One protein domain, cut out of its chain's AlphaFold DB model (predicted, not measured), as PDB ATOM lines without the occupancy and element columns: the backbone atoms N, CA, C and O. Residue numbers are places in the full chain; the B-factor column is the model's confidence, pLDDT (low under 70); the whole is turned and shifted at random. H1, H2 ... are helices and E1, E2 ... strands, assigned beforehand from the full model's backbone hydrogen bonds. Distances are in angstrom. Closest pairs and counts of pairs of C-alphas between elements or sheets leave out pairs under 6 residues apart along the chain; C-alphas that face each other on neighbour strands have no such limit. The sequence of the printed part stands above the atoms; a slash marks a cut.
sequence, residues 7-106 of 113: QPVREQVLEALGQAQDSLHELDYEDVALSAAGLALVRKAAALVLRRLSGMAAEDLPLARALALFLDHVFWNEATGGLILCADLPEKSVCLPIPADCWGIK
ATOM      1  N   GLN A   7     -11.183  40.829 -12.469       51.34
ATOM      2  CA  GLN A   7     -11.751  41.670 -13.531       51.34
ATOM      3  C   GLN A   7     -11.049  41.599 -14.915       51.34
ATOM      4  O   GLN A   7     -11.769  41.588 -15.914       51.34
ATOM      5  N   PRO A   8      -9.705  41.476 -15.031       59.38
ATOM      6  CA  PRO A   8      -9.030  41.521 -16.329       59.38
ATOM      7  C   PRO A   8      -9.287  40.290 -17.204       59.38
ATOM      8  O   PRO A   8      -9.262  40.412 -18.425       59.38
ATOM      9  N   VAL A   9      -9.556  39.114 -16.620       63.00
ATOM     10  CA  VAL A   9      -9.790  37.898 -17.416       63.00
ATOM     11  C   VAL A   9     -11.119  37.994 -18.157       63.00
ATOM     12  O   VAL A   9     -11.154  37.793 -19.365       63.00
ATOM     13  N   ARG A  10     -12.204  38.399 -17.485       64.94
ATOM     14  CA  ARG A  10     -13.514  38.569 -18.135       64.94
ATOM     15  C   ARG A  10     -13.443  39.555 -19.306       64.94
ATOM     16  O   ARG A  10     -13.984  39.256 -20.366       64.94
ATOM     17  N   GLU A  11     -12.754  40.686 -19.146       66.94
ATOM     18  CA  GLU A  11     -12.565  41.677 -20.219       66.94
ATOM     19  C   GLU A  11     -11.744  41.120 -21.392       66.94
ATOM     20  O   GLU A  11     -12.165  41.247 -22.540       66.94
ATOM     21  N   GLN A  12     -10.644  40.409 -21.123       67.00
ATOM     22  CA  GLN A  12      -9.841  39.756 -22.166       67.00
ATOM     23  C   GLN A  12     -10.624  38.676 -22.922       67.00
ATOM     24  O   GLN A  12     -10.497  38.547 -24.141       67.00
ATOM     25  N   VAL A  13     -11.447  37.899 -22.213       66.06
ATOM     26  CA  VAL A  13     -12.319  36.875 -22.804       66.06
ATOM     27  C   VAL A  13     -13.384  37.526 -23.686       66.06
ATOM     28  O   VAL A  13     -13.605  37.085 -24.813       66.06
ATOM     29  N   LEU A  14     -13.999  38.611 -23.214       67.38
ATOM     30  CA  LEU A  14     -14.978  39.393 -23.968       67.38
ATOM     31  C   LEU A  14     -14.395  39.973 -25.260       67.38
ATOM     32  O   LEU A  14     -15.001  39.814 -26.325       67.38
ATOM     33  N   GLU A  15     -13.207  40.578 -25.183       67.62
ATOM     34  CA  GLU A  15     -12.488  41.099 -26.349       67.62
ATOM     35  C   GLU A  15     -12.113  39.984 -27.333       67.62
ATOM     36  O   GLU A  15     -12.362  40.111 -28.533       67.62
ATOM     37  N   ALA A  16     -11.573  38.863 -26.841       62.94
ATOM     38  CA  ALA A  16     -11.157  37.739 -27.680       62.94
ATOM     39  C   ALA A  16     -12.325  37.082 -28.434       62.94
ATOM     40  O   ALA A  16     -12.128  36.510 -29.509       62.94
ATOM     41  N   LEU A  17     -13.535  37.154 -27.879       67.19
ATOM     42  CA  LEU A  17     -14.730  36.547 -28.460       67.19
ATOM     43  C   LEU A  17     -15.593  37.535 -29.257       67.19
ATOM     44  O   LEU A  17     -16.541  37.101 -29.913       67.19
ATOM     45  N   GLY A  18     -15.303  38.841 -29.194       64.88
ATOM     46  CA  GLY A  18     -16.145  39.883 -29.792       64.88
ATOM     47  C   GLY A  18     -17.574  39.879 -29.237       64.88
ATOM     48  O   GLY A  18     -18.529  40.133 -29.972       64.88
ATOM     49  N   GLN A  19     -17.731  39.508 -27.965       65.25
ATOM     50  CA  GLN A  19     -19.023  39.304 -27.307       65.25
ATOM     51  C   GLN A  19     -19.425  40.537 -26.492       65.25
ATOM     52  O   GLN A  19     -18.575  41.229 -25.931       65.25
ATOM     53  N   ALA A  20     -20.731  40.805 -26.398       63.94
ATOM     54  CA  ALA A  20     -21.243  41.850 -25.518       63.94
ATOM     55  C   ALA A  20     -21.051  41.445 -24.046       63.94
ATOM     56  O   ALA A  20     -21.265  40.288 -23.687       63.94
ATOM     57  N   GLN A  21     -20.672  42.397 -23.182       63.91
ATOM     58  CA  GLN A  21     -20.397  42.118 -21.761       63.91
ATOM     59  C   GLN A  21     -21.590  41.495 -21.027       63.91
ATOM     60  O   GLN A  21     -21.397  40.670 -20.133       63.91
ATOM     61  N   ASP A  22     -22.805  41.860 -21.433       67.88
ATOM     62  CA  ASP A  22     -24.044  41.472 -20.758       67.88
ATOM     63  C   ASP A  22     -24.515  40.049 -21.094       67.88
ATOM     64  O   ASP A  22     -25.420  39.547 -20.437       67.88
ATOM     65  N   SER A  23     -23.913  39.377 -22.084       82.75
ATOM     66  CA  SER A  23     -24.327  38.026 -22.494       82.75
ATOM     67  C   SER A  23     -23.468  36.903 -21.914       82.75
ATOM     68  O   SER A  23     -23.698  35.742 -22.250       82.75
ATOM     69  N   LEU A  24     -22.455  37.219 -21.099       86.75
ATOM     70  CA  LEU A  24     -21.550  36.233 -20.505       86.75
ATOM     71  C   LEU A  24     -21.729  36.161 -18.990       86.75
ATOM     72  O   LEU A  24     -21.438  37.115 -18.265       86.75
ATOM     73  N   HIS A  25     -22.143  34.981 -18.539       89.12
ATOM     74  CA  HIS A  25     -22.410  34.647 -17.145       89.12
ATOM     75  C   HIS A  25     -21.353  33.668 -16.656       89.12
ATOM     76  O   HIS A  25     -21.211  32.585 -17.217       89.12
ATOM     77  N   GLU A  26     -20.587  34.036 -15.635       90.50
ATOM     78  CA  GLU A  26     -19.615  33.119 -15.032       90.50
ATOM     79  C   GLU A  26     -20.344  32.040 -14.219       90.50
ATOM     80  O   GLU A  26     -21.302  32.333 -13.501       90.50
ATOM     81  N   LEU A  27     -19.907  30.793 -14.364       90.75
ATOM     82  CA  LEU A  27     -20.437  29.620 -13.676       90.75
ATOM     83  C   LEU A  27     -19.343  28.973 -12.833       90.75
ATOM     84  O   LEU A  27     -18.159  29.052 -13.162       90.75
ATOM     85  N   ASP A  28     -19.752  28.252 -11.792       89.50
ATOM     86  CA  ASP A  28     -18.858  27.314 -11.128       89.50
ATOM     87  C   ASP A  28     -18.647  26.084 -12.028       89.50
ATOM     88  O   ASP A  28     -19.598  25.516 -12.580       89.50
ATOM     89  N   TYR A  29     -17.396  25.648 -12.184       89.06
ATOM     90  CA  TYR A  29     -17.082  24.443 -12.949       89.06
ATOM     91  C   TYR A  29     -17.713  23.187 -12.325       89.06
ATOM     92  O   TYR A  29     -17.989  22.209 -13.032       89.06
ATOM     93  N   GLU A  30     -17.953  23.196 -11.011       90.81
ATOM     94  CA  GLU A  30     -18.586  22.091 -10.292       90.81
ATOM     95  C   GLU A  30     -20.050  21.915 -10.691       90.81
ATOM     96  O   GLU A  30     -20.529  20.779 -10.733       90.81
ATOM     97  N   ASP A  31     -20.718  22.988 -11.108       90.56
ATOM     98  CA  ASP A  31     -22.120  22.969 -11.527       90.56
ATOM     99  C   ASP A  31     -22.307  22.511 -12.976       90.56
ATOM    100  O   ASP A  31     -23.427  22.240 -13.408       90.56
ATOM    101  N   VAL A  32     -21.222  22.354 -13.737       91.62
ATOM    102  CA  VAL A  32     -21.278  22.002 -15.156       91.62
ATOM    103  C   VAL A  32     -20.943  20.530 -15.391       91.62
ATOM    104  O   VAL A  32     -20.005  19.956 -14.830       91.62
ATOM    105  N   ALA A  33     -21.712  19.898 -16.274       93.00
ATOM    106  CA  ALA A  33     -21.423  18.594 -16.849       93.00
ATOM    107  C   ALA A  33     -21.160  18.721 -18.352       93.00
ATOM    108  O   ALA A  33     -21.879  19.414 -19.071       93.00
ATOM    109  N   LEU A  34     -20.150  18.000 -18.837       93.75
ATOM    110  CA  LEU A  34     -19.856  17.874 -20.261       93.75
ATOM    111  C   LEU A  34     -20.323  16.514 -20.772       93.75
ATOM    112  O   LEU A  34     -20.112  15.481 -20.135       93.75
ATOM    113  N   SER A  35     -20.906  16.512 -21.967       95.00
ATOM    114  CA  SER A  35     -21.145  15.291 -22.734       95.00
ATOM    115  C   SER A  35     -19.819  14.638 -23.155       95.00
ATOM    116  O   SER A  35     -18.760  15.270 -23.160       95.00
ATOM    117  N   ALA A  36     -19.871  13.384 -23.614       93.88
ATOM    118  CA  ALA A  36     -18.701  12.722 -24.197       93.88
ATOM    119  C   ALA A  36     -18.126  13.489 -25.408       93.88
ATOM    120  O   ALA A  36     -16.908  13.537 -25.588       93.88
ATOM    121  N   ALA A  37     -18.989  14.124 -26.212       93.69
ATOM    122  CA  ALA A  37     -18.572  14.965 -27.332       93.69
ATOM    123  C   ALA A  37     -17.845  16.229 -26.843       93.69
ATOM    124  O   ALA A  37     -16.754  16.535 -27.328       93.69
ATOM    125  N   GLY A  38     -18.386  16.897 -25.818       93.75
ATOM    126  CA  GLY A  38     -17.752  18.043 -25.158       93.75
ATOM    127  C   GLY A  38     -16.379  17.696 -24.579       93.75
ATOM    128  O   GLY A  38     -15.396  18.385 -24.844       93.75
ATOM    129  N   LEU A  39     -16.266  16.560 -23.885       93.00
ATOM    130  CA  LEU A  39     -14.988  16.056 -23.365       93.00
ATOM    131  C   LEU A  39     -13.961  15.795 -24.477       93.00
ATOM    132  O   LEU A  39     -12.772  16.079 -24.313       93.00
ATOM    133  N   ALA A  40     -14.401  15.282 -25.629       92.31
ATOM    134  CA  ALA A  40     -13.522  15.070 -26.773       92.31
ATOM    135  C   ALA A  40     -13.008  16.394 -27.371       92.31
ATOM    136  O   ALA A  40     -11.848  16.447 -27.793       92.31
ATOM    137  N   LEU A  41     -13.830  17.450 -27.385       94.00
ATOM    138  CA  LEU A  41     -13.407  18.798 -27.789       94.00
ATOM    139  C   LEU A  41     -12.341  19.346 -26.837       94.00
ATOM    140  O   LEU A  41     -11.280  19.764 -27.303       94.00
ATOM    141  N   VAL A  42     -12.570  19.246 -25.523       93.81
ATOM    142  CA  VAL A  42     -11.601  19.670 -24.497       93.81
ATOM    143  C   VAL A  42     -10.266  18.958 -24.671       93.81
ATOM    144  O   VAL A  42      -9.221  19.604 -24.735       93.81
ATOM    145  N   ARG A  43     -10.278  17.629 -24.833       91.81
ATOM    146  CA  ARG A  43      -9.043  16.857 -25.021       91.81
ATOM    147  C   ARG A  43      -8.270  17.293 -26.267       91.81
ATOM    148  O   ARG A  43      -7.052  17.445 -26.204       91.81
ATOM    149  N   LYS A  44      -8.962  17.515 -27.390       91.19
ATOM    150  CA  LYS A  44      -8.341  18.000 -28.635       91.19
ATOM    151  C   LYS A  44      -7.754  19.402 -28.464       91.19
ATOM    152  O   LYS A  44      -6.639  19.649 -28.915       91.19
ATOM    153  N   ALA A  45      -8.473  20.303 -27.804       91.75
ATOM    154  CA  ALA A  45      -8.000  21.658 -27.553       91.75
ATOM    155  C   ALA A  45      -6.775  21.669 -26.629       91.75
ATOM    156  O   ALA A  45      -5.764  22.286 -26.960       91.75
ATOM    157  N   ALA A  46      -6.819  20.916 -25.526       90.75
ATOM    158  CA  ALA A  46      -5.706  20.811 -24.584       90.75
ATOM    159  C   ALA A  46      -4.454  20.247 -25.261       90.75
ATOM    160  O   ALA A  46      -3.354  20.766 -25.080       90.75
ATOM    161  N   ALA A  47      -4.631  19.235 -26.114       89.44
ATOM    162  CA  ALA A  47      -3.562  18.683 -26.931       89.44
ATOM    163  C   ALA A  47      -2.892  19.738 -27.827       89.44
ATOM    164  O   ALA A  47      -1.665  19.815 -27.886       89.44
ATOM    165  N   LEU A  48      -3.687  20.574 -28.501       89.12
ATOM    166  CA  LEU A  48      -3.175  21.652 -29.349       89.12
ATOM    167  C   LEU A  48      -2.443  22.727 -28.538       89.12
ATOM    168  O   LEU A  48      -1.371  23.176 -28.952       89.12
ATOM    169  N   VAL A  49      -2.987  23.115 -27.381       87.56
ATOM    170  CA  VAL A  49      -2.361  24.096 -26.482       87.56
ATOM    171  C   VAL A  49      -1.024  23.573 -25.965       87.56
ATOM    172  O   VAL A  49      -0.006  24.247 -26.121       87.56
ATOM    173  N   LEU A  50      -0.981  22.348 -25.434       85.62
ATOM    174  CA  LEU A  50       0.251  21.757 -24.908       85.62
ATOM    175  C   LEU A  50       1.304  21.547 -25.991       85.62
ATOM    176  O   LEU A  50       2.473  21.869 -25.763       85.62
ATOM    177  N   ARG A  51       0.900  21.091 -27.181       86.62
ATOM    178  CA  ARG A  51       1.811  20.971 -28.323       86.62
ATOM    179  C   ARG A  51       2.434  22.319 -28.678       86.62
ATOM    180  O   ARG A  51       3.625  22.376 -28.967       86.62
ATOM    181  N   ARG A  52       1.653  23.403 -28.632       85.06
ATOM    182  CA  ARG A  52       2.142  24.758 -28.918       85.06
ATOM    183  C   ARG A  52       3.072  25.300 -27.828       85.06
ATOM    184  O   ARG A  52       4.021  25.992 -28.169       85.06
ATOM    185  N   LEU A  53       2.795  25.018 -26.554       81.25
ATOM    186  CA  LEU A  53       3.561  25.560 -25.422       81.25
ATOM    187  C   LEU A  53       4.839  24.777 -25.112       81.25
ATOM    188  O   LEU A  53       5.845  25.365 -24.739       81.25
ATOM    189  N   SER A  54       4.791  23.451 -25.228       78.12
ATOM    190  CA  SER A  54       5.846  22.560 -24.722       78.12
ATOM    191  C   SER A  54       6.472  21.669 -25.792       78.12
ATOM    192  O   SER A  54       7.407  20.932 -25.500       78.12
ATOM    193  N   GLY A  55       5.940  21.678 -27.020       74.56
ATOM    194  CA  GLY A  55       6.365  20.762 -28.080       74.56
ATOM    195  C   GLY A  55       6.035  19.288 -27.811       74.56
ATOM    196  O   GLY A  55       6.296  18.452 -28.674       74.56
ATOM    197  N   MET A  56       5.450  18.954 -26.653       67.75
ATOM    198  CA  MET A  56       5.089  17.583 -26.306       67.75
ATOM    199  C   MET A  56       3.965  17.061 -27.202       67.75
ATOM    200  O   MET A  56       2.978  17.752 -27.479       67.75
ATOM    201  N   ALA A  57       4.113  15.805 -27.623       65.69
ATOM    202  CA  ALA A  57       3.036  15.055 -28.241       65.69
ATOM    203  C   ALA A  57       1.953  14.798 -27.188       65.69
ATOM    204  O   ALA A  57       2.216  14.282 -26.107       65.69
ATOM    205  N   ALA A  58       0.724  15.185 -27.503       67.25
ATOM    206  CA  ALA A  58      -0.403  15.099 -26.586       67.25
ATOM    207  C   ALA A  58      -1.043  13.702 -26.511       67.25
ATOM    208  O   ALA A  58      -2.152  13.572 -25.993       67.25
ATOM    209  N   GLU A  59      -0.386  12.682 -27.069       67.56
ATOM    210  CA  GLU A  59      -0.967  11.349 -27.267       67.56
ATOM    211  C   GLU A  59      -1.302  10.645 -25.943       67.56
ATOM    212  O   GLU A  59      -2.253   9.871 -25.903       67.56
ATOM    213  N   ASP A  60      -0.652  11.043 -24.844       69.56
ATOM    214  CA  ASP A  60      -0.888  10.496 -23.502       69.56
ATOM    215  C   ASP A  60      -1.559  11.475 -22.529       69.56
ATOM    216  O   ASP A  60      -1.554  11.239 -21.320       69.56
ATOM    217  N   LEU A  61      -2.131  12.594 -22.999       79.81
ATOM    218  CA  LEU A  61      -2.715  13.580 -22.085       79.81
ATOM    219  C   LEU A  61      -3.936  12.991 -21.349       79.81
ATOM    220  O   LEU A  61      -4.981  12.776 -21.979       79.81
ATOM    221  N   PRO A  62      -3.873  12.793 -20.014       86.62
ATOM    222  CA  PRO A  62      -5.005  12.260 -19.274       86.62
ATOM    223  C   PRO A  62      -6.175  13.239 -19.329       86.62
ATOM    224  O   PRO A  62      -5.987  14.449 -19.181       86.62
ATOM    225  N   LEU A  63      -7.396  12.721 -19.474       85.44
ATOM    226  CA  LEU A  63      -8.598  13.551 -19.597       85.44
ATOM    227  C   LEU A  63      -8.753  14.540 -18.432       85.44
ATOM    228  O   LEU A  63      -9.066  15.702 -18.660       85.44
ATOM    229  N   ALA A  64      -8.472  14.105 -17.202       87.31
ATOM    230  CA  ALA A  64      -8.525  14.969 -16.023       87.31
ATOM    231  C   ALA A  64      -7.586  16.181 -16.145       87.31
ATOM    232  O   ALA A  64      -7.945  17.285 -15.750       87.31
ATOM    233  N   ARG A  65      -6.406  15.996 -16.747       86.44
ATOM    234  CA  ARG A  65      -5.431  17.072 -16.949       86.44
ATOM    235  C   ARG A  65      -5.792  17.968 -18.130       86.44
ATOM    236  O   ARG A  65      -5.535  19.163 -18.074       86.44
ATOM    237  N   ALA A  66      -6.410  17.402 -19.167       88.88
ATOM    238  CA  ALA A  66      -6.979  18.177 -20.263       88.88
ATOM    239  C   ALA A  66      -8.107  19.098 -19.780       88.88
ATOM    240  O   ALA A  66      -8.166  20.245 -20.201       88.88
ATOM    241  N   LEU A  67      -8.969  18.596 -18.889       88.81
ATOM    242  CA  LEU A  67     -10.019  19.386 -18.257       88.81
ATOM    243  C   LEU A  67      -9.423  20.476 -17.383       88.81
ATOM    244  O   LEU A  67      -9.680  21.637 -17.657       88.81
ATOM    245  N   ALA A  68      -8.582  20.106 -16.413       90.00
ATOM    246  CA  ALA A  68      -7.985  21.040 -15.459       90.00
ATOM    247  C   ALA A  68      -7.277  22.234 -16.119       90.00
ATOM    248  O   ALA A  68      -7.189  23.285 -15.505       90.00
ATOM    249  N   LEU A  69      -6.806  22.087 -17.364       89.81
ATOM    250  CA  LEU A  69      -6.220  23.186 -18.126       89.81
ATOM    251  C   LEU A  69      -7.205  24.334 -18.396       89.81
ATOM    252  O   LEU A  69      -6.756  25.460 -18.500       89.81
ATOM    253  N   PHE A  70      -8.502  24.061 -18.555       92.12
ATOM    254  CA  PHE A  70      -9.512  25.050 -18.958       92.12
ATOM    255  C   PHE A  70     -10.574  25.320 -17.876       92.12
ATOM    256  O   PHE A  70     -11.663  25.791 -18.202       92.12
ATOM    257  N   LEU A  71     -10.311  24.963 -16.614       90.19
ATOM    258  CA  LEU A  71     -11.257  25.179 -15.507       90.19
ATOM    259  C   LEU A  71     -10.954  26.441 -14.692       90.19
ATOM    260  O   LEU A  71     -11.585  26.635 -13.658       90.19
ATOM    261  N   ASP A  72     -10.027  27.294 -15.140       89.12
ATOM    262  CA  ASP A  72      -9.731  28.551 -14.444       89.12
ATOM    263  C   ASP A  72     -10.948  29.482 -14.470       89.12
ATOM    264  O   ASP A  72     -11.305  30.065 -13.449       89.12
ATOM    265  N   HIS A  73     -11.622  29.560 -15.625       89.75
ATOM    266  CA  HIS A  73     -12.893  30.264 -15.772       89.75
ATOM    267  C   HIS A  73     -13.858  29.510 -16.682       89.75
ATOM    268  O   HIS A  73     -13.484  29.007 -17.746       89.75
ATOM    269  N   VAL A  74     -15.126  29.490 -16.279       92.12
ATOM    270  CA  VAL A  74     -16.214  28.858 -17.019       92.12
ATOM    271  C   VAL A  74     -17.314  29.886 -17.224       92.12
ATOM    272  O   VAL A  74     -17.886  30.383 -16.263       92.12
ATOM    273  N   PHE A  75     -17.626  30.204 -18.477       92.19
ATOM    274  CA  PHE A  75     -18.684  31.152 -18.811       92.19
ATOM    275  C   PHE A  75     -19.783  30.478 -19.618       92.19
ATOM    276  O   PHE A  75     -19.516  29.782 -20.593       92.19
ATOM    277  N   TRP A  76     -21.031  30.736 -19.261       92.94
ATOM    278  CA  TRP A  76     -22.168  30.512 -20.133       92.94
ATOM    279  C   TRP A  76     -22.435  31.761 -20.967       92.94
ATOM    280  O   TRP A  76     -22.504  32.879 -20.461       92.94
ATOM    281  N   ASN A  77     -22.587  31.553 -22.267       90.19
ATOM    282  CA  ASN A  77     -22.958  32.577 -23.218       90.19
ATOM    283  C   ASN A  77     -24.464  32.504 -23.492       90.19
ATOM    284  O   ASN A  77     -24.930  31.600 -24.188       90.19
ATOM    285  N   GLU A  78     -25.211  33.484 -22.998       89.12
ATOM    286  CA  GLU A  78     -26.662  33.572 -23.164       89.12
ATOM    287  C   GLU A  78     -27.074  33.717 -24.634       89.12
ATOM    288  O   GLU A  78     -28.050  33.106 -25.067       89.12
ATOM    289  N   ALA A  79     -26.299  34.454 -25.436       87.81
ATOM    290  CA  ALA A  79     -26.627  34.705 -26.838       87.81
ATOM    291  C   ALA A  79     -26.544  33.439 -27.706       87.81
ATOM    292  O   ALA A  79     -27.259  33.321 -28.701       87.81
ATOM    293  N   THR A  80     -25.664  32.494 -27.354       87.94
ATOM    294  CA  THR A  80     -25.454  31.256 -28.129       87.94
ATOM    295  C   THR A  80     -25.940  29.993 -27.421       87.94
ATOM    296  O   THR A  80     -26.018  28.937 -28.046       87.94
ATOM    297  N   GLY A  81     -26.218  30.064 -26.117       91.38
ATOM    298  CA  GLY A  81     -26.417  28.892 -25.263       91.38
ATOM    299  C   GLY A  81     -25.143  28.065 -25.036       91.38
ATOM    300  O   GLY A  81     -25.194  27.018 -24.393       91.38
ATOM    301  N   GLY A  82     -24.002  28.486 -25.589       92.81
ATOM    302  CA  GLY A  82     -22.734  27.773 -25.489       92.81
ATOM    303  C   GLY A  82     -22.037  28.006 -24.154       92.81
ATOM    304  O   GLY A  82     -22.287  28.990 -23.461       92.81
ATOM    305  N   LEU A  83     -21.124  27.104 -23.821       94.00
ATOM    306  CA  LEU A  83     -20.209  27.262 -22.699       94.00
ATOM    307  C   LEU A  83     -18.837  27.682 -23.226       94.00
ATOM    308  O   LEU A  83     -18.462  27.353 -24.348       94.00
ATOM    309  N   ILE A  84     -18.068  28.397 -22.426       93.44
ATOM    310  CA  ILE A  84     -16.719  28.836 -22.748       93.44
ATOM    311  C   ILE A  84     -15.834  28.453 -21.576       93.44
ATOM    312  O   ILE A  84     -16.046  28.909 -20.457       93.44
ATOM    313  N   LEU A  85     -14.865  27.587 -21.845       93.44
ATOM    314  CA  LEU A  85     -13.891  27.115 -20.869       93.44
ATOM    315  C   LEU A  85     -12.569  27.824 -21.133       93.44
ATOM    316  O   LEU A  85     -12.060  27.746 -22.252       93.44
ATOM    317  N   CYS A  86     -12.011  28.514 -20.149       91.44
ATOM    318  CA  CYS A  86     -10.803  29.308 -20.328       91.44
ATOM    319  C   CYS A  86      -9.661  28.802 -19.448       91.44
ATOM    320  O   CYS A  86      -9.852  28.409 -18.300       91.44
ATOM    321  N   ALA A  87      -8.472  28.823 -20.041       88.62
ATOM    322  CA  ALA A  87      -7.188  28.604 -19.399       88.62
ATOM    323  C   ALA A  87      -6.503  29.959 -19.223       88.62
ATOM    324  O   ALA A  87      -6.309  30.659 -20.230       88.62
ATOM    325  N   ASP A  88      -6.106  30.308 -18.003       86.19
ATOM    326  CA  ASP A  88      -5.272  31.482 -17.759       86.19
ATOM    327  C   ASP A  88      -3.796  31.068 -17.788       86.19
ATOM    328  O   ASP A  88      -3.277  30.385 -16.901       86.19
ATOM    329  N   LEU A  89      -3.110  31.418 -18.877       82.12
ATOM    330  CA  LEU A  89      -1.685  31.145 -19.040       82.12
ATOM    331  C   LEU A  89      -0.895  32.433 -18.775       82.12
ATOM    332  O   LEU A  89      -1.392  33.513 -19.088       82.12
ATOM    333  N   PRO A  90       0.377  32.348 -18.338       77.19
ATOM    334  CA  PRO A  90       1.159  33.515 -17.909       77.19
ATOM    335  C   PRO A  90       1.219  34.700 -18.888       77.19
ATOM    336  O   PRO A  90       1.450  35.826 -18.465       77.19
ATOM    337  N   GLU A  91       1.046  34.456 -20.190       74.38
ATOM    338  CA  GLU A  91       1.123  35.483 -21.237       74.38
ATOM    339  C   GLU A  91      -0.213  35.754 -21.945       74.38
ATOM    340  O   GLU A  91      -0.308  36.718 -22.707       74.38
ATOM    341  N   LYS A  92      -1.226  34.892 -21.773       78.62
ATOM    342  CA  LYS A  92      -2.519  35.009 -22.468       78.62
ATOM    343  C   LYS A  92      -3.579  34.077 -21.890       78.62
ATOM    344  O   LYS A  92      -3.290  32.933 -21.552       78.62
ATOM    345  N   SER A  93      -4.831  34.501 -21.985       84.38
ATOM    346  CA  SER A  93      -5.973  33.602 -21.841       84.38
ATOM    347  C   SER A  93      -6.213  32.798 -23.126       84.38
ATOM    348  O   SER A  93      -6.133  33.325 -24.241       84.38
ATOM    349  N   VAL A  94      -6.517  31.506 -22.989       87.19
ATOM    350  CA  VAL A  94      -6.960  30.650 -24.101       87.19
ATOM    351  C   VAL A  94      -8.329  30.087 -23.768       87.19
ATOM    352  O   VAL A  94      -8.463  29.301 -22.838       87.19
ATOM    353  N   CYS A  95      -9.330  30.443 -24.567       90.44
ATOM    354  CA  CYS A  95     -10.699  29.992 -24.366       90.44
ATOM    355  C   CYS A  95     -11.145  28.992 -25.428       90.44
ATOM    356  O   CYS A  95     -10.811  29.098 -26.610       90.44
ATOM    357  N   LEU A  96     -11.933  28.027 -24.977       91.94
ATOM    358  CA  LEU A  96     -12.518  26.963 -25.762       91.94
ATOM    359  C   LEU A  96     -14.046  27.096 -25.727       91.94
ATOM    360  O   LEU A  96     -14.649  26.836 -24.684       91.94
ATOM    361  N   PRO A  97     -14.687  27.452 -26.853       92.44
ATOM    362  CA  PRO A  97     -16.133  27.380 -26.959       92.44
ATOM    363  C   PRO A  97     -16.589  25.916 -27.033       92.44
ATOM    364  O   PRO A  97     -16.083  25.120 -27.827       92.44
ATOM    365  N   ILE A  98     -17.580  25.580 -26.219       94.56
ATOM    366  CA  ILE A  98     -18.282  24.305 -26.181       94.56
ATOM    367  C   ILE A  98     -19.728  24.557 -26.643       94.56
ATOM    368  O   ILE A  98     -20.444  25.345 -26.018       94.56
ATOM    369  N   PRO A  99     -20.177  23.909 -27.730       94.19
ATOM    370  CA  PRO A  99     -21.541  24.047 -28.239       94.19
ATOM    371  C   PRO A  99     -22.618  23.679 -27.208       94.19
ATOM    372  O   PRO A  99     -22.388  22.827 -26.351       94.19
ATOM    373  N   ALA A 100     -23.801  24.291 -27.312       93.81
ATOM    374  CA  ALA A 100     -24.902  24.143 -26.351       93.81
ATOM    375  C   ALA A 100     -25.387  22.693 -26.151       93.81
ATOM    376  O   ALA A 100     -25.837  22.328 -25.072       93.81
ATOM    377  N   ASP A 101     -25.269  21.849 -27.174       94.88
ATOM    378  CA  ASP A 101     -25.631  20.427 -27.135       94.88
ATOM    379  C   ASP A 101     -24.575  19.545 -26.443       94.88
ATOM    380  O   ASP A 101     -24.800  18.356 -26.206       94.88
ATOM    381  N   CYS A 102     -23.414  20.113 -26.108       94.81
ATOM    382  CA  CYS A 102     -22.280  19.385 -25.559       94.81
ATOM    383  C   CYS A 102     -22.116  19.531 -24.038       94.81
ATOM    384  O   CYS A 102     -21.190  18.914 -23.495       94.81
ATOM    385  N   TRP A 103     -22.979  20.287 -23.352       95.38
ATOM    386  CA  TRP A 103     -22.900  20.537 -21.910       95.38
ATOM    387  C   TRP A 103     -24.286  20.677 -21.257       95.38
ATOM    388  O   TRP A 103     -25.309  20.717 -21.937       95.38
ATOM    389  N   GLY A 104     -24.321  20.734 -19.927       93.25
ATOM    390  CA  GLY A 104     -25.512  21.078 -19.152       93.25
ATOM    391  C   GLY A 104     -25.183  21.350 -17.685       93.25
ATOM    392  O   GLY A 104     -24.058  21.115 -17.243       93.25
ATOM    393  N   ILE A 105     -26.167  21.830 -16.925       91.00
ATOM    394  CA  ILE A 105     -26.041  22.029 -15.476       91.00
ATOM    395  C   ILE A 105     -26.292  20.701 -14.758       91.00
ATOM    396  O   ILE A 105     -27.264  19.996 -15.052       91.00
ATOM    397  N   LYS A 106     -25.421  20.346 -13.811       85.19
ATOM    398  CA  LYS A 106     -25.655  19.211 -12.919       85.19
ATOM    399  C   LYS A 106     -26.878  19.540 -12.066       85.19
ATOM    400  O   LYS A 106     -26.878  20.565 -11.388       85.19
TER     401      LYS A 106
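What this domain is: This is residues 7 to 106 of the 113 residues of an uncharacterized protein of Desulfovibrionales bacterium GWA2_65_9 (UniProt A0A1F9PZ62). A strongly twisted sheet of four strands stands between two helices, the long H2 over one face and H1 over the other, with H3 crossing H2 and the small strand pair E2 and E6 by the first turns of H2. The printed part has 100 residues, in the order H1 E1 E2 H2 H3 E3 E4 E5 E6, class mixed. The large sheet runs E1 E3 E4 E5, all antiparallel. The whole is compact, radius of gyration of the C-alphas 13.2 A, spanning 38 by 30 by 20 A.

Where its parts are: Find C-alpha 7 at (-11.751, 41.670, -13.531), where H1, residues 7 to 17, begins. Next come E1, residues 24 to 27, and E2, 32 to 34. H2, 36 to 54, runs 26.5 A from (-18.701, 12.722, -24.197); H3 is 63 to 68. Then read E3, 73 to 77, E4, 83 to 89 and 19.3 A long, E5, 92 to 98 and 19.4 A, and E6, 103 to 105, ending at (-26.041, 22.029, -15.476).

How they stand to each other: E3, E4 and E5 form a meander, each strand the antiparallel neighbour of the one before; look for N 75 and O 84 at 2.8 A, and N 96 and O 85 at 2.7 A. E1 is the antiparallel neighbour of E3, with N 27 and O 74 within hydrogen-bond range at 2.8 A. H1 and H2 are on opposite faces; their closest C-alphas to E5 are Val 13 to Ser 93, 7.2 A, and Gly 38 to Ile 98, 6.4 A. H2 touches H3 with residues 39 to 47 alone, C-alphas of Ala 46 and Ala 66 closest at 5.2 A, only just about perpendicular at 71 degrees. E2 and E6 are antiparallel, N 33 and O 104 at 2.8 A. In H1, H2 and H3 every O i to N i+4 pair is within hydrogen-bond range.

The domain as a whole: The C-alphas of Asp 22 and Asp 60 are farthest apart, 38.8 A. The printed part has no cut and no long link. Look for pLDDT under 70 at residues 7 to 22 and 56 to 60.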